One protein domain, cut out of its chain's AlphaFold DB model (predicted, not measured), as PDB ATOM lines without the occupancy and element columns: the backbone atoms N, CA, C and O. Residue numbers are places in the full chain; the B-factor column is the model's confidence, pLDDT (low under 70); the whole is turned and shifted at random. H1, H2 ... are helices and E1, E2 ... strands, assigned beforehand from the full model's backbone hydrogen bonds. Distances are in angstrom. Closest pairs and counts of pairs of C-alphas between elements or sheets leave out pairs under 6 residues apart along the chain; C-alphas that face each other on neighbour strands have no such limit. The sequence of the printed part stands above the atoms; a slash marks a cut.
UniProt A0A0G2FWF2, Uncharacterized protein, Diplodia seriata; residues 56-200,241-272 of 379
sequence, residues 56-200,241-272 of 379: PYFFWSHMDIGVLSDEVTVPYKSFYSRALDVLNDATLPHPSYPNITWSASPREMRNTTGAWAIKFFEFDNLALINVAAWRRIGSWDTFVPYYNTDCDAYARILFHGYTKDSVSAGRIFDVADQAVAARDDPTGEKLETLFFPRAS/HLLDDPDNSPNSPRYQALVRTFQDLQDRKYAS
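Overview. This is residues 56 to 200 and 241 to 272 of the 379 residues of an uncharacterized protein of Diplodia seriata (UniProt A0A0G2FWF2). The domain has two lobes side by side: in the larger, the four-stranded sheet E1 E4 E3 E5 is sandwiched between H1 on one face and H2 and H3 on the other; in the smaller, the long helix H6 covers one side of the two-stranded ribbon E2 E6. H1 reaches from the larger sheet to the ribbon, while the short helices H4 and H5 lie beyond H6 at the far end of the smaller lobe, loosely attached. The printed part has 177 residues, with six named helices and six named strands in the order E1 E2 H1 E3 E4 H2 H3 E5 E6 H4 H5 H6, and its class is mixed, helices and strands. The larger sheet is mixed, with E3 and E5 parallel, and the ribbon is antiparallel. The whole is only just compact, close to loose, with a radius of gyration of the C-alphas of 18.6 A and spans of 50 by 41 by 29 A.

Along the chain. The larger sheet is made of E1, residues 57 to 61 and 13.6 A long, E4, residues 126 to 130 and 13.6 A long, E3, residues 116 to 122 and 16.4 A long, and E5, residues 163 to 166. E1 begins at C-alpha 57, at (-43.969, 43.680, -25.822). The helices on this sheet are H1, residues 79 to 91 and 18.5 A long, H2, residues 131 to 137, and H3, residues 149 to 159 and 15.3 A long. The ribbon is E2, residues 65 to 69, with E6, residues 170 to 174, each 13.3 A long; C-alpha 170 is at (-45.655, 34.821, -43.810). H4 is residues 178 to 184 and H5 residues 189 to 195. H6, residues 253 to 271, is 27.0 A long and ends at C-alpha 271, at (-43.423, 11.934, -39.308).

Arrangement. E1 and E5 are the edge strands of the larger sheet, whose strand lines turn by 48 degrees from edge to edge. E1 and E4 are antiparallel, with N 129 and O 58 at 2.8 A. E3 and E4 form a hairpin, with N 128 and O 119 at 2.8 A. E3 and E5 are parallel, with N 120 and O 165 at 2.7 A. H1 is on this sheet at a height of 10.1 A, over E4 and only just over E3, with 3 C-alphas falling on E3; it runs along the strands, at 22 degrees to E4 on the local plane. Its closest C-alpha pair with E4 is Leu 87 and Leu 128, 7.8 A. H2 is on the opposite face, over E3, and only just stands up from the sheet, rising 41 degrees; the closest C-alphas of H2 and E3, Ala 133 and Ala 117, are 5.1 A apart. H3, also on the sheet, touches H2 about perpendicular, at 87 degrees; their closest C-alphas are Arg 156 and Ile 137, 6.2 A. E2 and E6 are antiparallel, with N 66 and O 173 at 2.8 A. The closest C-alphas of H1 and E2 are Phe 79 and Ser 69, 4.4 A, and of E3 and E6 Glu 122 and Ile 172, 6.5 A. Those of H6 and E6 are Gln 266 and Asp 174, 5.3 A. H5 is close to H6 but not clearly touching, with Leu 194 and Leu 258 the closest C-alphas at 7.5 A; H4 and H6 are near each other, with 5 pairs of C-alphas within 10 A. Every O i to N i+4 pair is within hydrogen-bond range in H1, H2, H5 and H6, against 6 of 7 in H3 and 2 of 3 in H4.

Size, cuts and confidence. The two C-alphas farthest apart, those of Ser 96 and Arg 183, are 54.7 A apart. Residues 201 to 240 are not printed, and C-alphas 200 and 241 are 15.3 A apart across the cut. The links H1 to E3, 24 residues, and H2 to H3, 11 residues, are long. The mean pLDDT of the printed part is 77.2; residues 93 to 114, 177 to 200 and 241 to 248 are under 70.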
ATOM      1  N   PRO A  56     -42.649  46.753 -23.345       95.31
ATOM      2  CA  PRO A  56     -44.082  46.491 -23.213       95.31
ATOM      3  C   PRO A  56     -44.506  45.213 -23.949       95.31
ATOM      4  O   PRO A  56     -45.485  44.564 -23.567       95.31
ATOM      5  N   TYR A  57     -43.740  44.839 -24.975       96.06
ATOM      6  CA  TYR A  57     -43.969  43.680 -25.822       96.06
ATOM      7  C   TYR A  57     -42.639  43.014 -26.158       96.06
ATOM      8  O   TYR A  57     -41.616  43.690 -26.261       96.06
ATOM      9  N   PHE A  58     -42.655  41.703 -26.367       96.69
ATOM     10  CA  PHE A  58     -41.511  40.982 -26.918       96.69
ATOM     11  C   PHE A  58     -41.980  39.838 -27.809       96.69
ATOM     12  O   PHE A  58     -43.079  39.309 -27.628       96.69
ATOM     13  N   PHE A  59     -41.139  39.459 -28.767       96.31
ATOM     14  CA  PHE A  59     -41.339  38.257 -29.564       96.31
ATOM     15  C   PHE A  59     -40.572  37.096 -28.933       96.31
ATOM     16  O   PHE A  59     -39.435  37.262 -28.493       96.31
ATOM     17  N   TRP A  60     -41.191  35.923 -28.906       94.12
ATOM     18  CA  TRP A  60     -40.552  34.658 -28.559       94.12
ATOM     19  C   TRP A  60     -40.705  33.696 -29.730       94.12
ATOM     20  O   TRP A  60     -41.785  33.629 -30.316       94.12
ATOM     21  N   SER A  61     -39.655  32.938 -30.040       93.75
ATOM     22  CA  SER A  61     -39.728  31.859 -31.018       93.75
ATOM     23  C   SER A  61     -39.051  30.600 -30.507       93.75
ATOM     24  O   SER A  61     -38.129  30.657 -29.691       93.75
ATOM     25  N   HIS A  62     -39.477  29.461 -31.039       88.88
ATOM     26  CA  HIS A  62     -38.700  28.239 -30.935       88.88
ATOM     27  C   HIS A  62     -37.394  28.386 -31.747       88.88
ATOM     28  O   HIS A  62     -37.310  29.199 -32.671       88.88
ATOM     29  N   MET A  63     -36.344  27.658 -31.364       82.88
ATOM     30  CA  MET A  63     -34.987  27.833 -31.917       82.88
ATOM     31  C   MET A  63     -34.773  27.175 -33.289       82.88
ATOM     32  O   MET A  63     -33.761  27.409 -33.941       82.88
ATOM     33  N   ASP A  64     -35.700  26.321 -33.708       81.50
ATOM     34  CA  ASP A  64     -35.589  25.398 -34.841       81.50
ATOM     35  C   ASP A  64     -36.606  25.721 -35.951       81.50
ATOM     36  O   ASP A  64     -37.064  24.830 -36.668       81.50
ATOM     37  N   ILE A  65     -36.945  27.005 -36.102       87.62
ATOM     38  CA  ILE A  65     -37.918  27.467 -37.091       87.62
ATOM     39  C   ILE A  65     -37.244  28.052 -38.335       87.62
ATOM     40  O   ILE A  65     -36.233  28.753 -38.261       87.62
ATOM     41  N   GLY A  66     -37.846  27.799 -39.493       87.69
ATOM     42  CA  GLY A  66     -37.547  28.460 -40.757       87.69
ATOM     43  C   GLY A  66     -38.625  29.490 -41.070       87.69
ATOM     44  O   GLY A  66     -39.810  29.180 -41.000       87.69
ATOM     45  N   VAL A  67     -38.243  30.716 -41.422       90.50
ATOM     46  CA  VAL A  67     -39.197  31.803 -41.692       90.50
ATOM     47  C   VAL A  67     -39.007  32.311 -43.115       90.50
ATOM     48  O   VAL A  67     -37.891  32.638 -43.513       90.50
ATOM     49  N   LEU A  68     -40.101  32.409 -43.868       90.38
ATOM     50  CA  LEU A  68     -40.144  33.033 -45.189       90.38
ATOM     51  C   LEU A  68     -41.262  34.080 -45.242       90.38
ATOM     52  O   LEU A  68     -42.322  33.929 -44.630       90.38
ATOM     53  N   SER A  69     -41.038  35.141 -46.016       91.25
ATOM     54  CA  SER A  69     -42.103  36.096 -46.342       91.25
ATOM     55  C   SER A  69     -43.182  35.414 -47.183       91.25
ATOM     56  O   SER A  69     -42.913  34.430 -47.868       91.25
ATOM     57  N   ASP A  70     -44.400  35.951 -47.181       89.62
ATOM     58  CA  ASP A  70     -45.404  35.527 -48.157       89.62
ATOM     59  C   ASP A  70     -45.205  36.266 -49.486       89.62
ATOM     60  O   ASP A  70     -45.814  37.309 -49.742       89.62
ATOM     61  N   GLU A  71     -44.289  35.751 -50.306       88.88
ATOM     62  CA  GLU A  71     -43.866  36.428 -51.535       88.88
ATOM     63  C   GLU A  71     -44.859  36.304 -52.696       88.88
ATOM     64  O   GLU A  71     -44.734  37.022 -53.683       88.88
ATOM     65  N   VAL A  72     -45.868  35.431 -52.578       88.00
ATOM     66  CA  VAL A  72     -46.944  35.321 -53.581       88.00
ATOM     67  C   VAL A  72     -48.027  36.383 -53.399       88.00
ATOM     68  O   VAL A  72     -48.792  36.644 -54.327       88.00
ATOM     69  N   THR A  73     -48.111  37.002 -52.218       84.19
ATOM     70  CA  THR A  73     -49.111  38.033 -51.940       84.19
ATOM     71  C   THR A  73     -48.692  39.372 -52.539       84.19
ATOM     72  O   THR A  73     -47.581  39.850 -52.317       84.19
ATOM     73  N   VAL A  74     -49.631  40.015 -53.242       80.88
ATOM     74  CA  VAL A  74     -49.462  41.340 -53.854       80.88
ATOM     75  C   VAL A  74     -50.345  42.367 -53.121       80.88
ATOM     76  O   VAL A  74     -51.540  42.119 -52.965       80.88
ATOM     77  N   PRO A  75     -49.808  43.526 -52.691       85.06
ATOM     78  CA  PRO A  75     -48.406  43.924 -52.795       85.06
ATOM     79  C   PRO A  75     -47.500  43.097 -51.870       85.06
ATOM     80  O   PRO A  75     -47.902  42.711 -50.767       85.06
ATOM     81  N   TYR A  76     -46.265  42.855 -52.323       84.19
ATOM     82  CA  TYR A  76     -45.250  42.200 -51.506       84.19
ATOM     83  C   TYR A  76     -44.961  43.039 -50.257       84.19
ATOM     84  O   TYR A  76     -44.763  44.253 -50.324       84.19
ATOM     85  N   LYS A  77     -44.902  42.358 -49.115       86.62
ATOM     86  CA  LYS A  77     -44.356  42.876 -47.863       86.62
ATOM     87  C   LYS A  77     -43.498  41.790 -47.238       86.62
ATOM     88  O   LYS A  77     -43.931  40.635 -47.171       86.62
ATOM     89  N   SER A  78     -42.325  42.187 -46.751       88.31
ATOM     90  CA  SER A  78     -41.437  41.290 -46.017       88.31
ATOM     91  C   SER A  78     -42.111  40.749 -44.752       88.31
ATOM     92  O   SER A  78     -43.000  41.394 -44.183       88.31
ATOM     93  N   PHE A  79     -41.649  39.591 -44.284       91.12
ATOM     94  CA  PHE A  79     -42.077  39.009 -43.015       91.12
ATOM     95  C   PHE A  79     -41.926  40.002 -41.857       91.12
ATOM     96  O   PHE A  79     -42.861  40.216 -41.089       91.12
ATOM     97  N   TYR A  80     -40.767  40.663 -41.777       91.12
ATOM     98  CA  TYR A  80     -40.477  41.659 -40.750       91.12
ATOM     99  C   TYR A  80     -41.491  42.808 -40.773       91.12
ATOM    100  O   TYR A  80     -42.077  43.136 -39.746       91.12
ATOM    101  N   SER A  81     -41.766  43.367 -41.955       90.19
ATOM    102  CA  SER A  81     -42.749  44.445 -42.107       90.19
ATOM    103  C   SER A  81     -44.148  44.009 -41.666       90.19
ATOM    104  O   SER A  81     -44.810  44.755 -40.955       90.19
ATOM    105  N   ARG A  82     -44.589  42.794 -42.022       91.56
ATOM    106  CA  ARG A  82     -45.902  42.276 -41.597       91.56
ATOM    107  C   ARG A  82     -45.962  41.996 -40.093       91.56
ATOM    108  O   ARG A  82     -46.990  42.241 -39.475       91.56
ATOM    109  N   ALA A  83     -44.875  41.518 -39.489       91.94
ATOM    110  CA  ALA A  83     -44.798  41.340 -38.041       91.94
ATOM    111  C   ALA A  83     -44.887  42.685 -37.295       91.94
ATOM    112  O   ALA A  83     -45.550  42.768 -36.259       91.94
ATOM    113  N   LEU A  84     -44.278  43.743 -37.843       90.06
ATOM    114  CA  LEU A  84     -44.428  45.104 -37.326       90.06
ATOM    115  C   LEU A  84     -45.836  45.665 -37.540       90.06
ATOM    116  O   LEU A  84     -46.346  46.318 -36.637       90.06
ATOM    117  N   ASP A  85     -46.476  45.391 -38.679       87.75
ATOM    118  CA  ASP A  85     -47.880  45.761 -38.902       87.75
ATOM    119  C   ASP A  85     -48.772  45.131 -37.820       87.75
ATOM    120  O   ASP A  85     -49.547  45.831 -37.178       87.75
ATOM    121  N   VAL A  86     -48.584  43.838 -37.519       89.62
ATOM    122  CA  VAL A  86     -49.308  43.154 -36.433       89.62
ATOM    123  C   VAL A  86     -49.049  43.802 -35.072       89.62
ATOM    124  O   VAL A  86     -49.984  43.964 -34.287       89.62
ATOM    125  N   LEU A  87     -47.800  44.166 -34.762       90.56
ATOM    126  CA  LEU A  87     -47.478  44.867 -33.517       90.56
ATOM    127  C   LEU A  87     -48.152  46.246 -33.461       90.56
ATOM    128  O   LEU A  87     -48.730  46.601 -32.435       90.56
ATOM    129  N   ASN A  88     -48.115  47.011 -34.549       88.06
ATOM    130  CA  ASN A  88     -48.759  48.319 -34.631       88.06
ATOM    131  C   ASN A  88     -50.275  48.185 -34.438       88.06
ATOM    132  O   ASN A  88     -50.831  48.806 -33.536       88.06
ATOM    133  N   ASP A  89     -50.931  47.296 -35.182       83.81
ATOM    134  CA  ASP A  89     -52.373  47.044 -35.069       83.81
ATOM    135  C   ASP A  89     -52.766  46.572 -33.658       83.81
ATOM    136  O   ASP A  89     -53.812  46.936 -33.122       83.81
ATOM    137  N   ALA A  90     -51.908  45.784 -33.002       83.50
ATOM    138  CA  ALA A  90     -52.150  45.314 -31.643       83.50
ATOM    139  C   ALA A  90     -51.989  46.412 -30.572       83.50
ATOM    140  O   ALA A  90     -52.472  46.240 -29.449       83.50
ATOM    141  N   THR A  91     -51.306  47.515 -30.880       81.81
ATOM    142  CA  THR A  91     -50.944  48.564 -29.909       81.81
ATOM    143  C   THR A  91     -51.650  49.892 -30.143       81.81
ATOM    144  O   THR A  91     -51.741  50.703 -29.218       81.81
ATOM    145  N   LEU A  92     -52.206  50.111 -31.335       70.44
ATOM    146  CA  LEU A  92     -53.007  51.289 -31.627       70.44
ATOM    147  C   LEU A  92     -54.336  51.255 -30.847       70.44
ATOM    148  O   LEU A  92     -55.019  50.227 -30.807       70.44
ATOM    149  N   PRO A  93     -54.754  52.375 -30.229       55.25
ATOM    150  CA  PRO A  93     -56.100  52.486 -29.696       55.25
ATOM    151  C   PRO A  93     -57.070  52.437 -30.879       55.25
ATOM    152  O   PRO A  93     -57.076  53.345 -31.706       55.25
ATOM    153  N   HIS A  94     -57.887  51.387 -30.973       51.28
ATOM    154  CA  HIS A  94     -58.970  51.310 -31.950       51.28
ATOM    155  C   HIS A  94     -60.277  51.796 -31.302       51.28
ATOM    156  O   HIS A  94     -60.980  51.008 -30.673       51.28
ATOM    157  N   PRO A  95     -60.648  53.088 -31.432       41.81
ATOM    158  CA  PRO A  95     -61.887  53.604 -30.856       41.81
ATOM    159  C   PRO A  95     -63.155  53.128 -31.583       41.81
ATOM    160  O   PRO A  95     -64.252  53.448 -31.131       41.81
ATOM    161  N   SER A  96     -63.070  52.434 -32.729       39.66
ATOM    162  CA  SER A  96     -64.266  52.160 -33.555       39.66
ATOM    163  C   SER A  96     -64.193  50.957 -34.503       39.66
ATOM    164  O   SER A  96     -65.152  50.732 -35.238       39.66
ATOM    165  N   TYR A  97     -63.111  50.170 -34.510       40.56
ATOM    166  CA  TYR A  97     -62.980  49.036 -35.432       40.56
ATOM    167  C   TYR A  97     -62.469  47.784 -34.723       40.56
ATOM    168  O   TYR A  97     -61.647  47.897 -33.815       40.56
ATOM    169  N   PRO A  98     -62.944  46.592 -35.115       45.19
ATOM    170  CA  PRO A  98     -62.358  45.353 -34.646       45.19
ATOM    171  C   PRO A  98     -60.899  45.243 -35.088       45.19
ATOM    172  O   PRO A  98     -60.613  45.459 -36.262       45.19
ATOM    173  N   ASN A  99     -59.987  44.882 -34.177       45.81
ATOM    174  CA  ASN A  99     -58.628  44.487 -34.560       45.81
ATOM    175  C   ASN A  99     -58.762  43.223 -35.411       45.81
ATOM    176  O   ASN A  99     -59.085  42.148 -34.896       45.81
ATOM    177  N   ILE A 100     -58.598  43.349 -36.722       47.75
ATOM    178  CA  ILE A 100     -58.659  42.215 -37.637       47.75
ATOM    179  C   ILE A 100     -57.271  41.586 -37.653       47.75
ATOM    180  O   ILE A 100     -56.289  42.232 -38.001       47.75
ATOM    181  N   THR A 101     -57.175  40.313 -37.285       48.84
ATOM    182  CA  THR A 101     -55.965  39.531 -37.547       48.84
ATOM    183  C   THR A 101     -55.811  39.372 -39.055       48.84
ATOM    184  O   THR A 101     -56.704  38.811 -39.696       48.84
ATOM    185  N   TRP A 102     -54.703  39.844 -39.632       41.25
ATOM    186  CA  TRP A 102     -54.415  39.598 -41.045       41.25
ATOM    187  C   TRP A 102     -54.264  38.083 -41.277       41.25
ATOM    188  O   TRP A 102     -53.371  37.448 -40.717       41.25
ATOM    189  N   SER A 103     -55.170  37.510 -42.076       43.44
ATOM    190  CA  SER A 103     -55.080  36.151 -42.624       43.44
ATOM    191  C   SER A 103     -55.261  36.223 -44.140       43.44
ATOM    192  O   SER A 103     -56.043  37.033 -44.643       43.44
ATOM    193  N   ALA A 104     -54.567  35.345 -44.870       37.62
ATOM    194  CA  ALA A 104     -54.748  35.152 -46.309       37.62
ATOM    195  C   ALA A 104     -56.157  34.625 -46.672       37.62
ATOM    196  O   ALA A 104     -56.566  34.697 -47.831       37.62
ATOM    197  N   SER A 105     -56.914  34.121 -45.691       39.84
ATOM    198  CA  SER A 105     -58.279  33.622 -45.846       39.84
ATOM    199  C   SER A 105     -59.281  34.505 -45.090       39.84
ATOM    200  O   SER A 105     -59.242  34.579 -43.858       39.84
ATOM    201  N   PRO A 106     -60.277  35.105 -45.773       41.44
ATOM    202  CA  PRO A 106     -61.336  35.861 -45.106       41.44
ATOM    203  C   PRO A 106     -62.183  35.063 -44.111       41.44
ATOM    204  O   PRO A 106     -62.846  35.656 -43.269       41.44
ATOM    205  N   ARG A 107     -62.162  33.725 -44.186       41.94
ATOM    206  CA  ARG A 107     -62.863  32.841 -43.241       41.94
ATOM    207  C   ARG A 107     -62.099  32.637 -41.931       41.94
ATOM    208  O   ARG A 107     -62.689  32.187 -40.955       41.94
ATOM    209  N   GLU A 108     -60.807  32.944 -41.922       42.75
ATOM    210  CA  GLU A 108     -59.917  32.793 -40.767       42.75
ATOM    211  C   GLU A 108     -59.625  34.123 -40.071       42.75
ATOM    212  O   GLU A 108     -59.111  34.119 -38.952       42.75
ATOM    213  N   MET A 109     -59.976  35.252 -40.700       42.34
ATOM    214  CA  MET A 109     -59.941  36.564 -40.060       42.34
ATOM    215  C   MET A 109     -60.856  36.549 -38.829       42.34
ATOM    216  O   MET A 109     -62.083  36.538 -38.948       42.34
ATOM    217  N   ARG A 110     -60.263  36.532 -37.630       49.28
ATOM    218  CA  ARG A 110     -61.011  36.641 -36.378       49.28
ATOM    219  C   ARG A 110     -61.113  38.106 -35.994       49.28
ATOM    220  O   ARG A 110     -60.148  38.865 -36.062       49.28
ATOM    221  N   ASN A 111     -62.306  38.493 -35.564       44.81
ATOM    222  CA  ASN A 111     -62.503  39.755 -34.883       44.81
ATOM    223  C   ASN A 111     -61.806  39.673 -33.511       44.81
ATOM    224  O   ASN A 111     -62.248  38.912 -32.652       44.81
ATOM    225  N   THR A 112     -60.723  40.429 -33.314       50.88
ATOM    226  CA  THR A 112     -59.995  40.507 -32.037       50.88
ATOM    227  C   THR A 112     -60.281  41.821 -31.315       50.88
ATOM    228  O   THR A 112     -59.385  42.498 -30.822       50.88
ATOM    229  N   THR A 113     -61.553  42.226 -31.237       51.28
ATOM    230  CA  THR A 113     -61.975  43.247 -30.267       51.28
ATOM    231  C   THR A 113     -61.719  42.736 -28.851       51.28
ATOM    232  O   THR A 113     -62.480  41.908 -28.351       51.28
ATOM    233  N   GLY A 114     -60.666  43.215 -28.191       62.66
ATOM    234  CA  GLY A 114     -60.409  42.887 -26.791       62.66
ATOM    235  C   GLY A 114     -58.993  43.208 -26.333       62.66
ATOM    236  O   GLY A 114     -58.084  43.411 -27.136       62.66
ATOM    237  N   ALA A 115     -58.802  43.245 -25.014       84.69
ATOM    238  CA  ALA A 115     -57.464  43.232 -24.444       84.69
ATOM    239  C   ALA A 115     -56.808  41.888 -24.795       84.69
ATOM    240  O   ALA A 115     -57.385  40.836 -24.543       84.69
ATOM    241  N   TRP A 116     -55.609  41.900 -25.367       91.31
ATOM    242  CA  TRP A 116     -54.924  40.690 -25.828       91.31
ATOM    243  C   TRP A 116     -53.730  40.361 -24.932       91.31
ATOM    244  O   TRP A 116     -53.084  41.264 -24.391       91.31
ATOM    245  N   ALA A 117     -53.425  39.071 -24.783       93.25
ATOM    246  CA  ALA A 117     -52.241  38.609 -24.056       93.25
ATOM    247  C   ALA A 117     -51.150  38.061 -24.982       93.25
ATOM    248  O   ALA A 117     -49.961  38.199 -24.684       93.25
ATOM    249  N   ILE A 118     -51.549  37.437 -26.092       93.31
ATOM    250  CA  ILE A 118     -50.634  36.783 -27.025       93.31
ATOM    251  C   ILE A 118     -51.177  36.816 -28.457       93.31
ATOM    252  O   ILE A 118     -52.376  36.624 -28.676       93.31
ATOM    253  N   LYS A 119     -50.289  37.051 -29.428       93.38
ATOM    254  CA  LYS A 119     -50.552  36.855 -30.860       93.38
ATOM    255  C   LYS A 119     -49.645  35.733 -31.369       93.38
ATOM    256  O   LYS A 119     -48.427  35.874 -31.331       93.38
ATOM    257  N   PHE A 120     -50.224  34.635 -31.825       93.62
ATOM    258  CA  PHE A 120     -49.526  33.486 -32.391       93.62
ATOM    259  C   PHE A 120     -49.387  33.649 -33.900       93.62
ATOM    260  O   PHE A 120     -50.402  33.685 -34.594       93.62
ATOM    261  N   PHE A 121     -48.155  33.727 -34.400       93.31
ATOM    262  CA  PHE A 121     -47.889  33.735 -35.841       93.31
ATOM    263  C   PHE A 121     -47.935  32.331 -36.431       93.31
ATOM    264  O   PHE A 121     -48.384  32.160 -37.557       93.31
ATOM    265  N   GLU A 122     -47.482  31.344 -35.659       90.00
ATOM    266  CA  GLU A 122     -47.754  29.936 -35.919       90.00
ATOM    267  C   GLU A 122     -47.684  29.162 -34.603       90.00
ATOM    268  O   GLU A 122     -46.611  28.748 -34.175       90.00
ATOM    269  N   PHE A 123     -48.824  29.062 -33.914       86.06
ATOM    270  CA  PHE A 123     -48.925  28.560 -32.535       86.06
ATOM    271  C   PHE A 123     -47.716  28.990 -31.666       86.06
ATOM    272  O   PHE A 123     -47.382  30.174 -31.648       86.06
ATOM    273  N   ASP A 124     -47.051  28.075 -30.962       81.88
ATOM    274  CA  ASP A 124     -45.905  28.353 -30.089       81.88
ATOM    275  C   ASP A 124     -44.546  28.445 -30.815       81.88
ATOM    276  O   ASP A 124     -43.534  28.711 -30.161       81.88
ATOM    277  N   ASN A 125     -44.510  28.330 -32.150       91.19
ATOM    278  CA  ASN A 125     -43.279  28.480 -32.937       91.19
ATOM    279  C   ASN A 125     -42.792  29.931 -32.973       91.19
ATOM    280  O   ASN A 125     -41.592  30.173 -32.878       91.19
ATOM    281  N   LEU A 126     -43.706  30.900 -33.096       95.19
ATOM    282  CA  LEU A 126     -43.425  32.333 -32.974       95.19
ATOM    283  C   LEU A 126     -44.652  33.060 -32.424       95.19
ATOM    284  O   LEU A 126     -45.745  32.985 -32.992       95.19
ATOM    285  N   ALA A 127     -44.447  33.835 -31.365       95.44
ATOM    286  CA  ALA A 127     -45.501  34.596 -30.718       95.44
ATOM    287  C   ALA A 127     -45.045  36.001 -30.314       95.44
ATOM    288  O   ALA A 127     -43.900  36.212 -29.917       95.44
ATOM    289  N   LEU A 128     -45.978  36.951 -30.362       96.44
ATOM    290  CA  LEU A 128     -45.855  38.275 -29.758       96.44
ATOM    291  C   LEU A 128     -46.565  38.287 -28.401       96.44
ATOM    292  O   LEU A 128     -47.742  37.930 -28.301       96.44
ATOM    293  N   ILE A 129     -45.857  38.734 -27.369       96.19
ATOM    294  CA  ILE A 129     -46.277  38.682 -25.968       96.19
ATOM    295  C   ILE A 129     -46.588  40.085 -25.441       96.19
ATOM    296  O   ILE A 129     -45.772  40.994 -25.584       96.19
ATOM    297  N   ASN A 130     -47.740  40.260 -24.780       96.00
ATOM    298  CA  ASN A 130     -48.096  41.492 -24.063       96.00
ATOM    299  C   ASN A 130     -47.686  41.418 -22.589       96.00
ATOM    300  O   ASN A 130     -48.358  40.775 -21.777       96.00
ATOM    301  N   VAL A 131     -46.622  42.125 -22.208       96.62
ATOM    302  CA  VAL A 131     -46.060  42.040 -20.852       96.62
ATOM    303  C   VAL A 131     -47.069  42.468 -19.785       96.62
ATOM    304  O   VAL A 131     -47.156  41.831 -18.736       96.62
ATOM    305  N   ALA A 132     -47.879  43.497 -20.042       94.62
ATOM    306  CA  ALA A 132     -48.870  43.971 -19.076       94.62
ATOM    307  C   ALA A 132     -49.958  42.920 -18.799       94.62
ATOM    308  O   ALA A 132     -50.335  42.712 -17.644       94.62
ATOM    309  N   ALA A 133     -50.422  42.219 -19.837       94.81
ATOM    310  CA  ALA A 133     -51.383  41.129 -19.686       94.81
ATOM    311  C   ALA A 133     -50.777  39.958 -18.897       94.81
ATOM    312  O   ALA A 133     -51.364  39.489 -17.922       94.81
ATOM    313  N   TRP A 134     -49.560  39.540 -19.249       95.81
ATOM    314  CA  TRP A 134     -48.876  38.422 -18.592       95.81
ATOM    315  C   TRP A 134     -48.509  38.694 -17.127       95.81
ATOM    316  O   TRP A 134     -48.541  37.775 -16.305       95.81
ATOM    317  N   ARG A 135     -48.254  39.960 -16.762       94.69
ATOM    318  CA  ARG A 135     -48.146  40.386 -15.355       94.69
ATOM    319  C   ARG A 135     -49.448  40.179 -14.585       94.69
ATOM    320  O   ARG A 135     -49.394  39.837 -13.410       94.69
ATOM    321  N   ARG A 136     -50.601  40.394 -15.226       93.69
ATOM    322  CA  ARG A 136     -51.921  40.235 -14.597       93.69
ATOM    323  C   ARG A 136     -52.336  38.772 -14.468       93.69
ATOM    324  O   ARG A 136     -52.943  38.416 -13.470       93.69
ATOM    325  N   ILE A 137     -51.998  37.951 -15.461       92.88
ATOM    326  CA  ILE A 137     -52.350  36.523 -15.509       92.88
ATOM    327  C   ILE A 137     -51.502  35.679 -14.540       92.88
ATOM    328  O   ILE A 137     -51.914  34.590 -14.146       92.88
ATOM    329  N   GLY A 138     -50.325  36.173 -14.137       90.06
ATOM    330  CA  GLY A 138     -49.476  35.517 -13.138       90.06
ATOM    331  C   GLY A 138     -48.362  34.642 -13.717       90.06
ATOM    332  O   GLY A 138     -47.956  33.685 -13.065       90.06
ATOM    333  N   SER A 139     -47.832  34.968 -14.906       91.38
ATOM    334  CA  SER A 139     -46.709  34.252 -15.552       91.38
ATOM    335  C   SER A 139     -46.985  32.754 -15.814       91.38
ATOM    336  O   SER A 139     -48.139  32.333 -15.770       91.38
ATOM    337  N   TRP A 140     -45.973  31.950 -16.143       95.81
ATOM    338  CA  TRP A 140     -46.094  30.498 -16.341       95.81
ATOM    339  C   TRP A 140     -45.921  29.743 -15.019       95.81
ATOM    340  O   TRP A 140     -45.055  30.092 -14.214       95.81
ATOM    341  N   ASP A 141     -46.712  28.693 -14.788       95.12
ATOM    342  CA  ASP A 141     -46.593  27.878 -13.576       95.12
ATOM    343  C   ASP A 141     -45.381  26.943 -13.676       95.12
ATOM    344  O   ASP A 141     -45.380  25.963 -14.419       95.12
ATOM    345  N   THR A 142     -44.332  27.228 -12.905       95.12
ATOM    346  CA  THR A 142     -43.086  26.452 -12.953       95.12
ATOM    347  C   THR A 142     -43.208  25.037 -12.397       95.12
ATOM    348  O   THR A 142     -42.298  24.234 -12.614       95.12
ATOM    349  N   PHE A 143     -44.293  24.718 -11.685       93.50
ATOM    350  CA  PHE A 143     -44.556  23.359 -11.223       93.50
ATOM    351  C   PHE A 143     -45.245  22.491 -12.286       93.50
ATOM    352  O   PHE A 143     -45.261  21.266 -12.153       93.50
ATOM    353  N   VAL A 144     -45.731  23.096 -13.377       94.44
ATOM    354  CA  VAL A 144     -46.105  22.409 -14.621       94.44
ATOM    355  C   VAL A 144     -45.015  22.726 -15.663       94.44
ATOM    356  O   VAL A 144     -45.117  23.702 -16.393       94.44
ATOM    357  N   PRO A 145     -43.904  21.970 -15.709       91.31
ATOM    358  CA  PRO A 145     -42.651  22.416 -16.336       91.31
ATOM    359  C   PRO A 145     -42.572  22.289 -17.868       91.31
ATOM    360  O   PRO A 145     -41.750  22.971 -18.481       91.31
ATOM    361  N   TYR A 146     -43.362  21.398 -18.480       87.56
ATOM    362  CA  TYR A 146     -43.328  21.091 -19.919       87.56
ATOM    363  C   TYR A 146     -44.753  20.936 -20.472       87.56
ATOM    364  O   TYR A 146     -45.455  21.922 -20.635       87.56
ATOM    365  N   TYR A 147     -45.216  19.711 -20.741       82.81
ATOM    366  CA  TYR A 147     -46.571  19.485 -21.248       82.81
ATOM    367  C   TYR A 147     -47.645  19.975 -20.272       82.81
ATOM    368  O   TYR A 147     -47.475  19.863 -19.057       82.81
ATOM    369  N   ASN A 148     -48.739  20.495 -20.838       90.94
ATOM    370  CA  ASN A 148     -49.880  21.118 -20.161       90.94
ATOM    371  C   ASN A 148     -49.593  22.482 -19.511       90.94
ATOM    372  O   ASN A 148     -50.520  23.113 -19.004       90.94
ATOM    373  N   THR A 149     -48.354  22.982 -19.550       93.25
ATOM    374  CA  THR A 149     -48.041  24.336 -19.060       93.25
ATOM    375  C   THR A 149     -48.626  25.421 -19.960       93.25
ATOM    376  O   THR A 149     -49.113  26.445 -19.489       93.25
ATOM    377  N   ASP A 150     -48.652  25.158 -21.264       90.75
ATOM    378  CA  ASP A 150     -49.314  25.953 -22.293       90.75
ATOM    379  C   ASP A 150     -50.822  25.952 -22.088       90.75
ATOM    380  O   ASP A 150     -51.445  27.009 -22.082       90.75
ATOM    381  N   CYS A 151     -51.395  24.786 -21.810       91.00
ATOM    382  CA  CYS A 151     -52.804  24.652 -21.472       91.00
ATOM    383  C   CYS A 151     -53.177  25.478 -20.234       91.00
ATOM    384  O   CYS A 151     -54.138  26.245 -20.277       91.00
ATOM    385  N   ASP A 152     -52.372  25.401 -19.170       93.56
ATOM    386  CA  ASP A 152     -52.552  26.197 -17.953       93.56
ATOM    387  C   ASP A 152     -52.477  27.705 -18.234       93.56
ATOM    388  O   ASP A 152     -53.408  28.456 -17.933       93.56
ATOM    389  N   ALA A 153     -51.378  28.159 -18.838       93.38
ATOM    390  CA  ALA A 153     -51.144  29.575 -19.075       93.38
ATOM    391  C   ALA A 153     -52.177  30.168 -20.045       93.38
ATOM    392  O   ALA A 153     -52.723  31.248 -19.798       93.38
ATOM    393  N   TYR A 154     -52.496  29.457 -21.129       91.31
ATOM    394  CA  TYR A 154     -53.439  29.929 -22.140       91.31
ATOM    395  C   TYR A 154     -54.889  29.886 -21.670       91.31
ATOM    396  O   TYR A 154     -55.681  30.714 -22.121       91.31
ATOM    397  N   ALA A 155     -55.256  28.987 -20.760       89.31
ATOM    398  CA  ALA A 155     -56.572  29.044 -20.143       89.31
ATOM    399  C   ALA A 155     -56.683  30.234 -19.180       89.31
ATOM    400  O   ALA A 155     -57.667  30.974 -19.235       89.31
ATOM    401  N   ARG A 156     -55.642  30.510 -18.379       91.25
ATOM    402  CA  ARG A 156     -55.626  31.695 -17.504       91.25
ATOM    403  C   ARG A 156     -55.690  33.010 -18.287       91.25
ATOM    404  O   ARG A 156     -56.343  33.942 -17.825       91.25
ATOM    405  N   ILE A 157     -55.116  33.086 -19.496       91.00
ATOM    406  CA  ILE A 157     -55.348  34.213 -20.427       91.00
ATOM    407  C   ILE A 157     -56.854  34.470 -20.593       91.00
ATOM    408  O   ILE A 157     -57.320  35.588 -20.361       91.00
ATOM    409  N   LEU A 158     -57.612  33.427 -20.942       88.31
ATOM    410  CA  LEU A 158     -59.047  33.527 -21.204       88.31
ATOM    411  C   LEU A 158     -59.841  33.849 -19.932       88.31
ATOM    412  O   LEU A 158     -60.732  34.694 -19.970       88.31
ATOM    413  N   PHE A 159     -59.495  33.237 -18.797       87.69
ATOM    414  CA  PHE A 159     -60.152  33.517 -17.516       87.69
ATOM    415  C   PHE A 159     -59.981  34.966 -17.054       87.69
ATOM    416  O   PHE A 159     -60.882  35.531 -16.437       87.69
ATOM    417  N   HIS A 160     -58.863  35.603 -17.401       88.75
ATOM    418  CA  HIS A 160     -58.638  37.022 -17.137       88.75
ATOM    419  C   HIS A 160     -59.259  37.960 -18.187       88.75
ATOM    420  O   HIS A 160     -59.044  39.174 -18.124       88.75
ATOM    421  N   GLY A 161     -60.041  37.424 -19.128       85.88
ATOM    422  CA  GLY A 161     -60.723  38.190 -20.169       85.88
ATOM    423  C   GLY A 161     -59.802  38.681 -21.285       85.88
ATOM    424  O   GLY A 161     -60.183  39.591 -22.020       85.88
ATOM    425  N   TYR A 162     -58.598  38.112 -21.403       88.62
ATOM    426  CA  TYR A 162     -57.688  38.419 -22.499       88.62
ATOM    427  C   TYR A 162     -57.897  37.477 -23.682       88.62
ATOM    428  O   TYR A 162     -58.294  36.323 -23.523       88.62
ATOM    429  N   THR A 163     -57.565  37.949 -24.879       88.75
ATOM    430  CA  THR A 163     -57.554  37.118 -26.083       88.75
ATOM    431  C   THR A 163     -56.192  36.462 -26.326       88.75
ATOM    432  O   THR A 163     -55.135  36.963 -25.916       88.75
ATOM    433  N   LYS A 164     -56.241  35.323 -27.022       86.69
ATOM    434  CA  LYS A 164     -55.098  34.651 -27.645       86.69
ATOM    435  C   LYS A 164     -55.404  34.506 -29.131       86.69
ATOM    436  O   LYS A 164     -56.309  33.764 -29.515       86.69
ATOM    437  N   ASP A 165     -54.696  35.261 -29.952       86.94
ATOM    438  CA  ASP A 165     -55.103  35.473 -31.337       86.94
ATOM    439  C   ASP A 165     -54.152  34.778 -32.295       86.94
ATOM    440  O   ASP A 165     -52.953  34.734 -32.047       86.94
ATOM    441  N   SER A 166     -54.676  34.262 -33.400       87.50
ATOM    442  CA  SER A 166     -53.860  33.766 -34.508       87.50
ATOM    443  C   SER A 166     -53.676  34.885 -35.523       87.50
ATOM    444  O   SER A 166     -54.653  35.493 -35.949       87.50
ATOM    445  N   VAL A 167     -52.435  35.160 -35.898       89.31
ATOM    446  CA  VAL A 167     -52.026  36.184 -36.866       89.31
ATOM    447  C   VAL A 167     -51.096  35.548 -37.892       89.31
ATOM    448  O   VAL A 167     -50.601  34.451 -37.677       89.31
ATOM    449  N   SER A 168     -50.826  36.230 -39.001       88.00
ATOM    450  CA  SER A 168     -49.827  35.778 -39.968       88.00
ATOM    451  C   SER A 168     -48.914  36.927 -40.380       88.00
ATOM    452  O   SER A 168     -49.336  38.078 -40.476       88.00
ATOM    453  N   ALA A 169     -47.649  36.605 -40.639       90.19
ATOM    454  CA  ALA A 169     -46.684  37.504 -41.277       90.19
ATOM    455  C   ALA A 169     -45.987  36.854 -42.481       90.19
ATOM    456  O   ALA A 169     -45.136  37.466 -43.121       90.19
ATOM    457  N   GLY A 170     -46.343  35.617 -42.810       92.25
ATOM    458  CA  GLY A 170     -45.655  34.821 -43.810       92.25
ATOM    459  C   GLY A 170     -45.754  33.345 -43.481       92.25
ATOM    460  O   GLY A 170     -46.735  32.898 -42.888       92.25
ATOM    461  N   ARG A 171     -44.729  32.598 -43.877       92.50
ATOM    462  CA  ARG A 171     -44.643  31.156 -43.674       92.50
ATOM    463  C   ARG A 171     -43.618  30.872 -42.593       92.50
ATOM    464  O   ARG A 171     -42.472  31.305 -42.702       92.50
ATOM    465  N   ILE A 172     -44.043  30.153 -41.567       93.31
ATOM    466  CA  ILE A 172     -43.185  29.693 -40.482       93.31
ATOM    467  C   ILE A 172     -43.226  28.177 -40.533       93.31
ATOM    468  O   ILE A 172     -44.303  27.589 -40.547       93.31
ATOM    469  N   PHE A 173     -42.052  27.573 -40.604       90.50
ATOM    470  CA  PHE A 173     -41.881  26.140 -40.708       90.50
ATOM    471  C   PHE A 173     -41.156  25.638 -39.478       90.50
ATOM    472  O   PHE A 173     -40.142  26.209 -39.077       90.50
ATOM    473  N   ASP A 174     -41.649  24.553 -38.911       87.38
ATOM    474  CA  ASP A 174     -40.982  23.858 -37.829       87.38
ATOM    475  C   ASP A 174     -39.982  22.841 -38.406       87.38
ATOM    476  O   ASP A 174     -40.347  21.728 -38.785       87.38
ATOM    477  N   VAL A 175     -38.714  23.242 -38.526       81.69
ATOM    478  CA  VAL A 175     -37.693  22.542 -39.327       81.69
ATOM    479  C   VAL A 175     -36.680  21.782 -38.476       81.69
ATOM    480  O   VAL A 175     -35.564  21.514 -38.926       81.69
ATOM    481  N   ALA A 176     -37.045  21.422 -37.245       70.56
ATOM    482  CA  ALA A 176     -36.199  20.639 -36.348       70.56
ATOM    483  C   ALA A 176     -35.966  19.205 -36.859       70.56
ATOM    484  O   ALA A 176     -36.550  18.238 -36.380       70.56
ATOM    485  N   ASP A 177     -35.058  19.071 -37.817       61.94
ATOM    486  CA  ASP A 177     -34.466  17.809 -38.261       61.94
ATOM    487  C   ASP A 177     -32.948  17.836 -38.004       61.94
ATOM    488  O   ASP A 177     -32.123  17.441 -38.826       61.94
ATOM    489  N   GLN A 178     -32.548  18.377 -36.847       50.94
ATOM    490  CA  GLN A 178     -31.143  18.605 -36.475       50.94
ATOM    491  C   GLN A 178     -30.324  17.303 -36.409       50.94
ATOM    492  O   GLN A 178     -29.118  17.321 -36.646       50.94
ATOM    493  N   ALA A 179     -30.961  16.153 -36.164       46.19
ATOM    494  CA  ALA A 179     -30.279  14.861 -36.199       46.19
ATOM    495  C   ALA A 179     -29.873  14.424 -37.620       46.19
ATOM    496  O   ALA A 179     -28.897  13.687 -37.775       46.19
ATOM    497  N   VAL A 180     -30.591  14.875 -38.652       45.41
ATOM    498  CA  VAL A 180     -30.283  14.579 -40.059       45.41
ATOM    499  C   VAL A 180     -29.472  15.717 -40.679       45.41
ATOM    500  O   VAL A 180     -28.474  15.450 -41.341       45.41
ATOM    501  N   ALA A 181     -29.795  16.979 -40.378       48.88
ATOM    502  CA  ALA A 181     -29.060  18.143 -40.872       48.88
ATOM    503  C   ALA A 181     -27.596  18.169 -40.398       48.88
ATOM    504  O   ALA A 181     -26.707  18.339 -41.224       48.88
ATOM    505  N   ALA A 182     -27.309  17.906 -39.116       47.44
ATOM    506  CA  ALA A 182     -25.924  17.834 -38.631       47.44
ATOM    507  C   ALA A 182     -25.178  16.577 -39.124       47.44
ATOM    508  O   ALA A 182     -23.952  16.566 -39.188       47.44
ATOM    509  N   ARG A 183     -25.899  15.503 -39.486       50.66
ATOM    510  CA  ARG A 183     -25.306  14.278 -40.046       50.66
ATOM    511  C   ARG A 183     -24.937  14.441 -41.525       50.66
ATOM    512  O   ARG A 183     -23.881  13.966 -41.935       50.66
ATOM    513  N   ASP A 184     -25.792  15.101 -42.304       56.81
ATOM    514  CA  ASP A 184     -25.634  15.275 -43.753       56.81
ATOM    515  C   ASP A 184     -24.910  16.588 -44.129       56.81
ATOM    516  O   ASP A 184     -24.372  16.713 -45.239       56.81
ATOM    517  N   ASP A 185     -24.876  17.558 -43.211       58.31
ATOM    518  CA  ASP A 185     -24.216  18.864 -43.315       58.31
ATOM    519  C   ASP A 185     -23.618  19.314 -41.957       58.31
ATOM    520  O   ASP A 185     -24.065  20.296 -41.363       58.31
ATOM    521  N   PRO A 186     -22.592  18.614 -41.432       55.91
ATOM    522  CA  PRO A 186     -21.993  18.907 -40.121       55.91
ATOM    523  C   PRO A 186     -21.363  20.305 -40.018       55.91
ATOM    524  O   PRO A 186     -21.126  20.810 -38.921       55.91
ATOM    525  N   THR A 187     -21.077  20.952 -41.151       57.34
ATOM    526  CA  THR A 187     -20.575  22.329 -41.184       57.34
ATOM    527  C   THR A 187     -21.696  23.368 -41.153       57.34
ATOM    528  O   THR A 187     -21.398  24.528 -40.871       57.34
ATOM    529  N   GLY A 188     -22.950  22.969 -41.411       58.12
ATOM    530  CA  GLY A 188     -24.098  23.859 -41.620       58.12
ATOM    531  C   GLY A 188     -24.015  24.669 -42.917       58.12
ATOM    532  O   GLY A 188     -24.841  25.549 -43.156       58.12
ATOM    533  N   GLU A 189     -23.009  24.401 -43.750       62.00
ATOM    534  CA  GLU A 189     -22.627  25.239 -44.881       62.00
ATOM    535  C   GLU A 189     -23.583  25.061 -46.064       62.00
ATOM    536  O   GLU A 189     -23.839  26.019 -46.793       62.00
ATOM    537  N   LYS A 190     -24.173  23.872 -46.254       62.41
ATOM    538  CA  LYS A 190     -25.208  23.657 -47.279       62.41
ATOM    539  C   LYS A 190     -26.482  24.403 -46.915       62.41
ATOM    540  O   LYS A 190     -27.039  25.072 -47.781       62.41
ATOM    541  N   LEU A 191     -26.925  24.324 -45.657       60.34
ATOM    542  CA  LEU A 191     -28.072  25.101 -45.178       60.34
ATOM    543  C   LEU A 191     -27.790  26.601 -45.269       60.34
ATOM    544  O   LEU A 191     -28.587  27.333 -45.853       60.34
ATOM    545  N   GLU A 192     -26.633  27.060 -44.792       59.91
ATOM    546  CA  GLU A 192     -26.238  28.465 -44.900       59.91
ATOM    547  C   GLU A 192     -26.199  28.929 -46.365       59.91
ATOM    548  O   GLU A 192     -26.688  30.009 -46.675       59.91
ATOM    549  N   THR A 193     -25.718  28.094 -47.290       59.41
ATOM    550  CA  THR A 193     -25.709  28.392 -48.731       59.41
ATOM    551  C   THR A 193     -27.118  28.429 -49.339       59.41
ATOM    552  O   THR A 193     -27.319  29.093 -50.350       59.41
ATOM    553  N   LEU A 194     -28.117  27.766 -48.752       57.38
ATOM    554  CA  LEU A 194     -29.513  27.879 -49.201       57.38
ATOM    555  C   LEU A 194     -30.140  29.219 -48.771       57.38
ATOM    556  O   LEU A 194     -30.843  29.861 -49.558       57.38
ATOM    557  N   PHE A 195     -29.856  29.673 -47.547       57.41
ATOM    558  CA  PHE A 195     -30.349  30.954 -47.015       57.41
ATOM    559  C   PHE A 195     -29.602  32.161 -47.560       57.41
ATOM    560  O   PHE A 195     -30.191  33.187 -47.899       57.41
ATOM    561  N   PHE A 196     -28.294  32.007 -47.676       61.03
ATOM    562  CA  PHE A 196     -27.354  32.999 -48.147       61.03
ATOM    563  C   PHE A 196     -26.598  32.395 -49.334       61.03
ATOM    564  O   PHE A 196     -25.394  32.147 -49.215       61.03
ATOM    565  N   PRO A 197     -27.264  32.128 -50.481       51.81
ATOM    566  CA  PRO A 197     -26.607  31.660 -51.685       51.81
ATOM    567  C   PRO A 197     -25.634  32.735 -52.074       51.81
ATOM    568  O   PRO A 197     -25.978  33.792 -52.586       51.81
ATOM    569  N   ARG A 198     -24.397  32.469 -51.689       46.69
ATOM    570  CA  ARG A 198     -23.237  33.248 -52.014       46.69
ATOM    571  C   ARG A 198     -23.493  34.766 -52.017       46.69
ATOM    572  O   ARG A 198     -23.195  35.453 -52.988       46.69
ATOM    573  N   ALA A 199     -23.740  35.307 -50.822       41.62
ATOM    574  CA  ALA A 199     -22.999  36.512 -50.437       41.62
ATOM    575  C   ALA A 199     -21.490  36.326 -50.752       41.62
ATOM    576  O   ALA A 199     -20.826  37.274 -51.135       41.62
ATOM    577  N   SER A 200     -20.984  35.080 -50.763       39.34
ATOM    578  CA  SER A 200     -19.710  34.612 -51.343       39.34
ATOM    579  C   SER A 200     -19.545  34.653 -52.878       39.34
ATOM    580  O   SER A 200     -18.534  34.168 -53.377       39.34
ATOM    581  N   HIS A 241     -26.604  46.032 -57.694       43.78
ATOM    582  CA  HIS A 241     -28.023  45.740 -57.644       43.78
ATOM    583  C   HIS A 241     -28.235  44.261 -57.285       43.78
ATOM    584  O   HIS A 241     -28.608  43.439 -58.113       43.78
ATOM    585  N   LEU A 242     -28.013  43.902 -56.017       43.00
ATOM    586  CA  LEU A 242     -28.452  42.625 -55.446       43.00
ATOM    587  C   LEU A 242     -29.967  42.436 -55.644       43.00
ATOM    588  O   LEU A 242     -30.445  41.310 -55.677       43.00
ATOM    589  N   LEU A 243     -30.709  43.535 -55.801       43.31
ATOM    590  CA  LEU A 243     -32.150  43.576 -56.041       43.31
ATOM    591  C   LEU A 243     -32.558  43.355 -57.509       43.31
ATOM    592  O   LEU A 243     -33.730  43.077 -57.747       43.31
ATOM    593  N   ASP A 244     -31.628  43.433 -58.468       46.94
ATOM    594  CA  ASP A 244     -31.928  43.237 -59.900       46.94
ATOM    595  C   ASP A 244     -31.704  41.789 -60.356       46.94
ATOM    596  O   ASP A 244     -31.921  41.456 -61.522       46.94
ATOM    597  N   ASP A 245     -31.280  40.911 -59.443       60.03
ATOM    598  CA  ASP A 245     -31.262  39.476 -59.698       60.03
ATOM    599  C   ASP A 245     -32.715  38.966 -59.766       60.03
ATOM    600  O   ASP A 245     -33.450  39.087 -58.776       60.03
ATOM    601  N   PRO A 246     -33.158  38.370 -60.892       62.31
ATOM    602  CA  PRO A 246     -34.470  37.738 -60.983       62.31
ATOM    603  C   PRO A 246     -34.721  36.722 -59.857       62.31
ATOM    604  O   PRO A 246     -35.865  36.566 -59.423       62.31
ATOM    605  N   ASP A 247     -33.669  36.086 -59.328       66.25
ATOM    606  CA  ASP A 247     -33.759  35.160 -58.195       66.25
ATOM    607  C   ASP A 247     -34.078  35.843 -56.850       66.25
ATOM    608  O   ASP A 247     -34.495  35.158 -55.911       66.25
ATOM    609  N   ASN A 248     -33.959  37.172 -56.746       68.81
ATOM    610  CA  ASN A 248     -34.317  37.965 -55.560       68.81
ATOM    611  C   ASN A 248     -35.650  38.724 -55.711       68.81
ATOM    612  O   ASN A 248     -36.059  39.443 -54.797       68.81
ATOM    613  N   SER A 249     -36.346  38.557 -56.840       78.75
ATOM    614  CA  SER A 249     -37.706  39.075 -57.011       78.75
ATOM    615  C   SER A 249     -38.711  38.294 -56.146       78.75
ATOM    616  O   SER A 249     -38.533  37.088 -55.950       78.75
ATOM    617  N   PRO A 250     -39.782  38.931 -55.627       84.44
ATOM    618  CA  PRO A 250     -40.814  38.207 -54.895       84.44
ATOM    619  C   PRO A 250     -41.383  37.052 -55.724       84.44
ATOM    620  O   PRO A 250     -41.737  37.234 -56.890       84.44
ATOM    621  N   ASN A 251     -41.503  35.878 -55.104       87.38
ATOM    622  CA  ASN A 251     -41.979  34.643 -55.728       87.38
ATOM    623  C   ASN A 251     -41.027  34.096 -56.810       87.38
ATOM    624  O   ASN A 251     -41.458  33.420 -57.750       87.38
ATOM    625  N   SER A 252     -39.726  34.352 -56.665       86.69
ATOM    626  CA  SER A 252     -38.698  33.786 -57.537       86.69
ATOM    627  C   SER A 252     -38.656  32.248 -57.488       86.69
ATOM    628  O   SER A 252     -39.137  31.621 -56.532       86.69
ATOM    629  N   PRO A 253     -38.020  31.592 -58.481       86.38
ATOM    630  CA  PRO A 253     -37.764  30.152 -58.431       86.38
ATOM    631  C   PRO A 253     -37.025  29.719 -57.158       86.38
ATOM    632  O   PRO A 253     -37.312  28.656 -56.603       86.38
ATOM    633  N   ARG A 254     -36.116  30.564 -56.658       81.81
ATOM    634  CA  ARG A 254     -35.395  30.340 -55.405       81.81
ATOM    635  C   ARG A 254     -36.337  30.318 -54.202       81.81
ATOM    636  O   ARG A 254     -36.260  29.383 -53.406       81.81
ATOM    637  N   TYR A 255     -37.229  31.301 -54.072       86.44
ATOM    638  CA  TYR A 255     -38.237  31.304 -53.007       86.44
ATOM    639  C   TYR A 255     -39.085  30.028 -53.048       86.44
ATOM    640  O   TYR A 255     -39.255  29.356 -52.032       86.44
ATOM    641  N   GLN A 256     -39.550  29.631 -54.236       90.12
ATOM    642  CA  GLN A 256     -40.343  28.411 -54.400       90.12
ATOM    643  C   GLN A 256     -39.566  27.150 -54.001       90.12
ATOM    644  O   GLN A 256     -40.146  26.235 -53.413       90.12
ATOM    645  N   ALA A 257     -38.265  27.091 -54.297       84.88
ATOM    646  CA  ALA A 257     -37.400  26.000 -53.865       84.88
ATOM    647  C   ALA A 257     -37.257  25.965 -52.336       84.88
ATOM    648  O   ALA A 257     -37.446  24.904 -51.744       84.88
ATOM    649  N   LEU A 258     -37.016  27.115 -51.695       84.62
ATOM    650  CA  LEU A 258     -36.923  27.220 -50.234       84.62
ATOM    651  C   LEU A 258     -38.218  26.786 -49.541       84.62
ATOM    652  O   LEU A 258     -38.162  26.015 -48.587       84.62
ATOM    653  N   VAL A 259     -39.378  27.213 -50.052       89.75
ATOM    654  CA  VAL A 259     -40.687  26.779 -49.536       89.75
ATOM    655  C   VAL A 259     -40.814  25.255 -49.572       89.75
ATOM    656  O   VAL A 259     -41.218  24.661 -48.575       89.75
ATOM    657  N   ARG A 260     -40.446  24.608 -50.687       89.56
ATOM    658  CA  ARG A 260     -40.487  23.138 -50.803       89.56
ATOM    659  C   ARG A 260     -39.526  22.471 -49.824       89.56
ATOM    660  O   ARG A 260     -39.923  21.558 -49.118       89.56
ATOM    661  N   THR A 261     -38.288  22.955 -49.740       84.19
ATOM    662  CA  THR A 261     -37.282  22.402 -48.824       84.19
ATOM    663  C   THR A 261     -37.730  22.485 -47.368       84.19
ATOM    664  O   THR A 261     -37.589  21.517 -46.627       84.19
ATOM    665  N   PHE A 262     -38.291  23.616 -46.950       86.38
ATOM    666  CA  PHE A 262     -38.806  23.786 -45.597       86.38
ATOM    667  C   PHE A 262     -40.027  22.934 -45.297       86.38
ATOM    668  O   PHE A 262     -40.107  22.361 -44.210       86.38
ATOM    669  N   GLN A 263     -40.931  22.793 -46.264       90.06
ATOM    670  CA  GLN A 263     -42.056  21.880 -46.127       90.06
ATOM    671  C   GLN A 263     -41.573  20.433 -45.956       90.06
ATOM    672  O   GLN A 263     -41.995  19.764 -45.018       90.06
ATOM    673  N   ASP A 264     -40.622  19.981 -46.779       85.38
ATOM    674  CA  ASP A 264     -40.061  18.628 -46.689       85.38
ATOM    675  C   ASP A 264     -39.387  18.358 -45.331       85.38
ATOM    676  O   ASP A 264     -39.435  17.233 -44.829       85.38
ATOM    677  N   LEU A 265     -38.722  19.363 -44.746       81.44
ATOM    678  CA  LEU A 265     -38.108  19.258 -43.416       81.44
ATOM    679  C   LEU A 265     -39.168  19.168 -42.314       81.44
ATOM    680  O   LEU A 265     -39.073  18.304 -41.442       81.44
ATOM    681  N   GLN A 266     -40.193  20.017 -42.375       86.06
ATOM    682  CA  GLN A 266     -41.292  19.989 -41.417       86.06
ATOM    683  C   GLN A 266     -42.065  18.666 -41.475       86.06
ATOM    684  O   GLN A 266     -42.354  18.064 -40.440       86.06
ATOM    685  N   ASP A 267     -42.351  18.166 -42.677       86.88
ATOM    686  CA  ASP A 267     -43.071  16.905 -42.865       86.88
ATOM    687  C   ASP A 267     -42.272  15.722 -42.294       86.88
ATOM    688  O   ASP A 267     -42.833  14.853 -41.619       86.88
ATOM    689  N   ARG A 268     -40.944  15.716 -42.481       80.56
ATOM    690  CA  ARG A 268     -40.043  14.733 -41.857       80.56
ATOM    691  C   ARG A 268     -40.040  14.822 -40.335       80.56
ATOM    692  O   ARG A 268     -40.118  13.781 -39.671       80.56
ATOM    693  N   LYS A 269     -39.989  16.036 -39.778       78.56
ATOM    694  CA  LYS A 269     -40.093  16.252 -38.328       78.56
ATOM    695  C   LYS A 269     -41.397  15.654 -37.798       78.56
ATOM    696  O   LYS A 269     -41.377  14.862 -36.859       78.56
ATOM    697  N   TYR A 270     -42.525  15.983 -38.422       82.69
ATOM    698  CA  TYR A 270     -43.841  15.522 -37.976       82.69
ATOM    699  C   TYR A 270     -44.027  14.007 -38.125       82.69
ATOM    700  O   TYR A 270     -44.657  13.388 -37.266       82.69
ATOM    701  N   ALA A 271     -43.424  13.388 -39.143       83.00
ATOM    702  CA  ALA A 271     -43.423  11.934 -39.308       83.00
ATOM    703  C   ALA A 271     -42.606  11.194 -38.230       83.00
ATOM    704  O   ALA A 271     -42.909  10.046 -37.907       83.00
ATOM    705  N   SER A 272     -41.594  11.844 -37.649       72.19
ATOM    706  CA  SER A 272     -40.665  11.239 -36.679       72.19
ATOM    707  C   SER A 272     -41.207  11.179 -35.244       72.19
ATOM    708  O   SER A 272     -40.540  10.657 -34.350       72.19
TER     709      SER A 272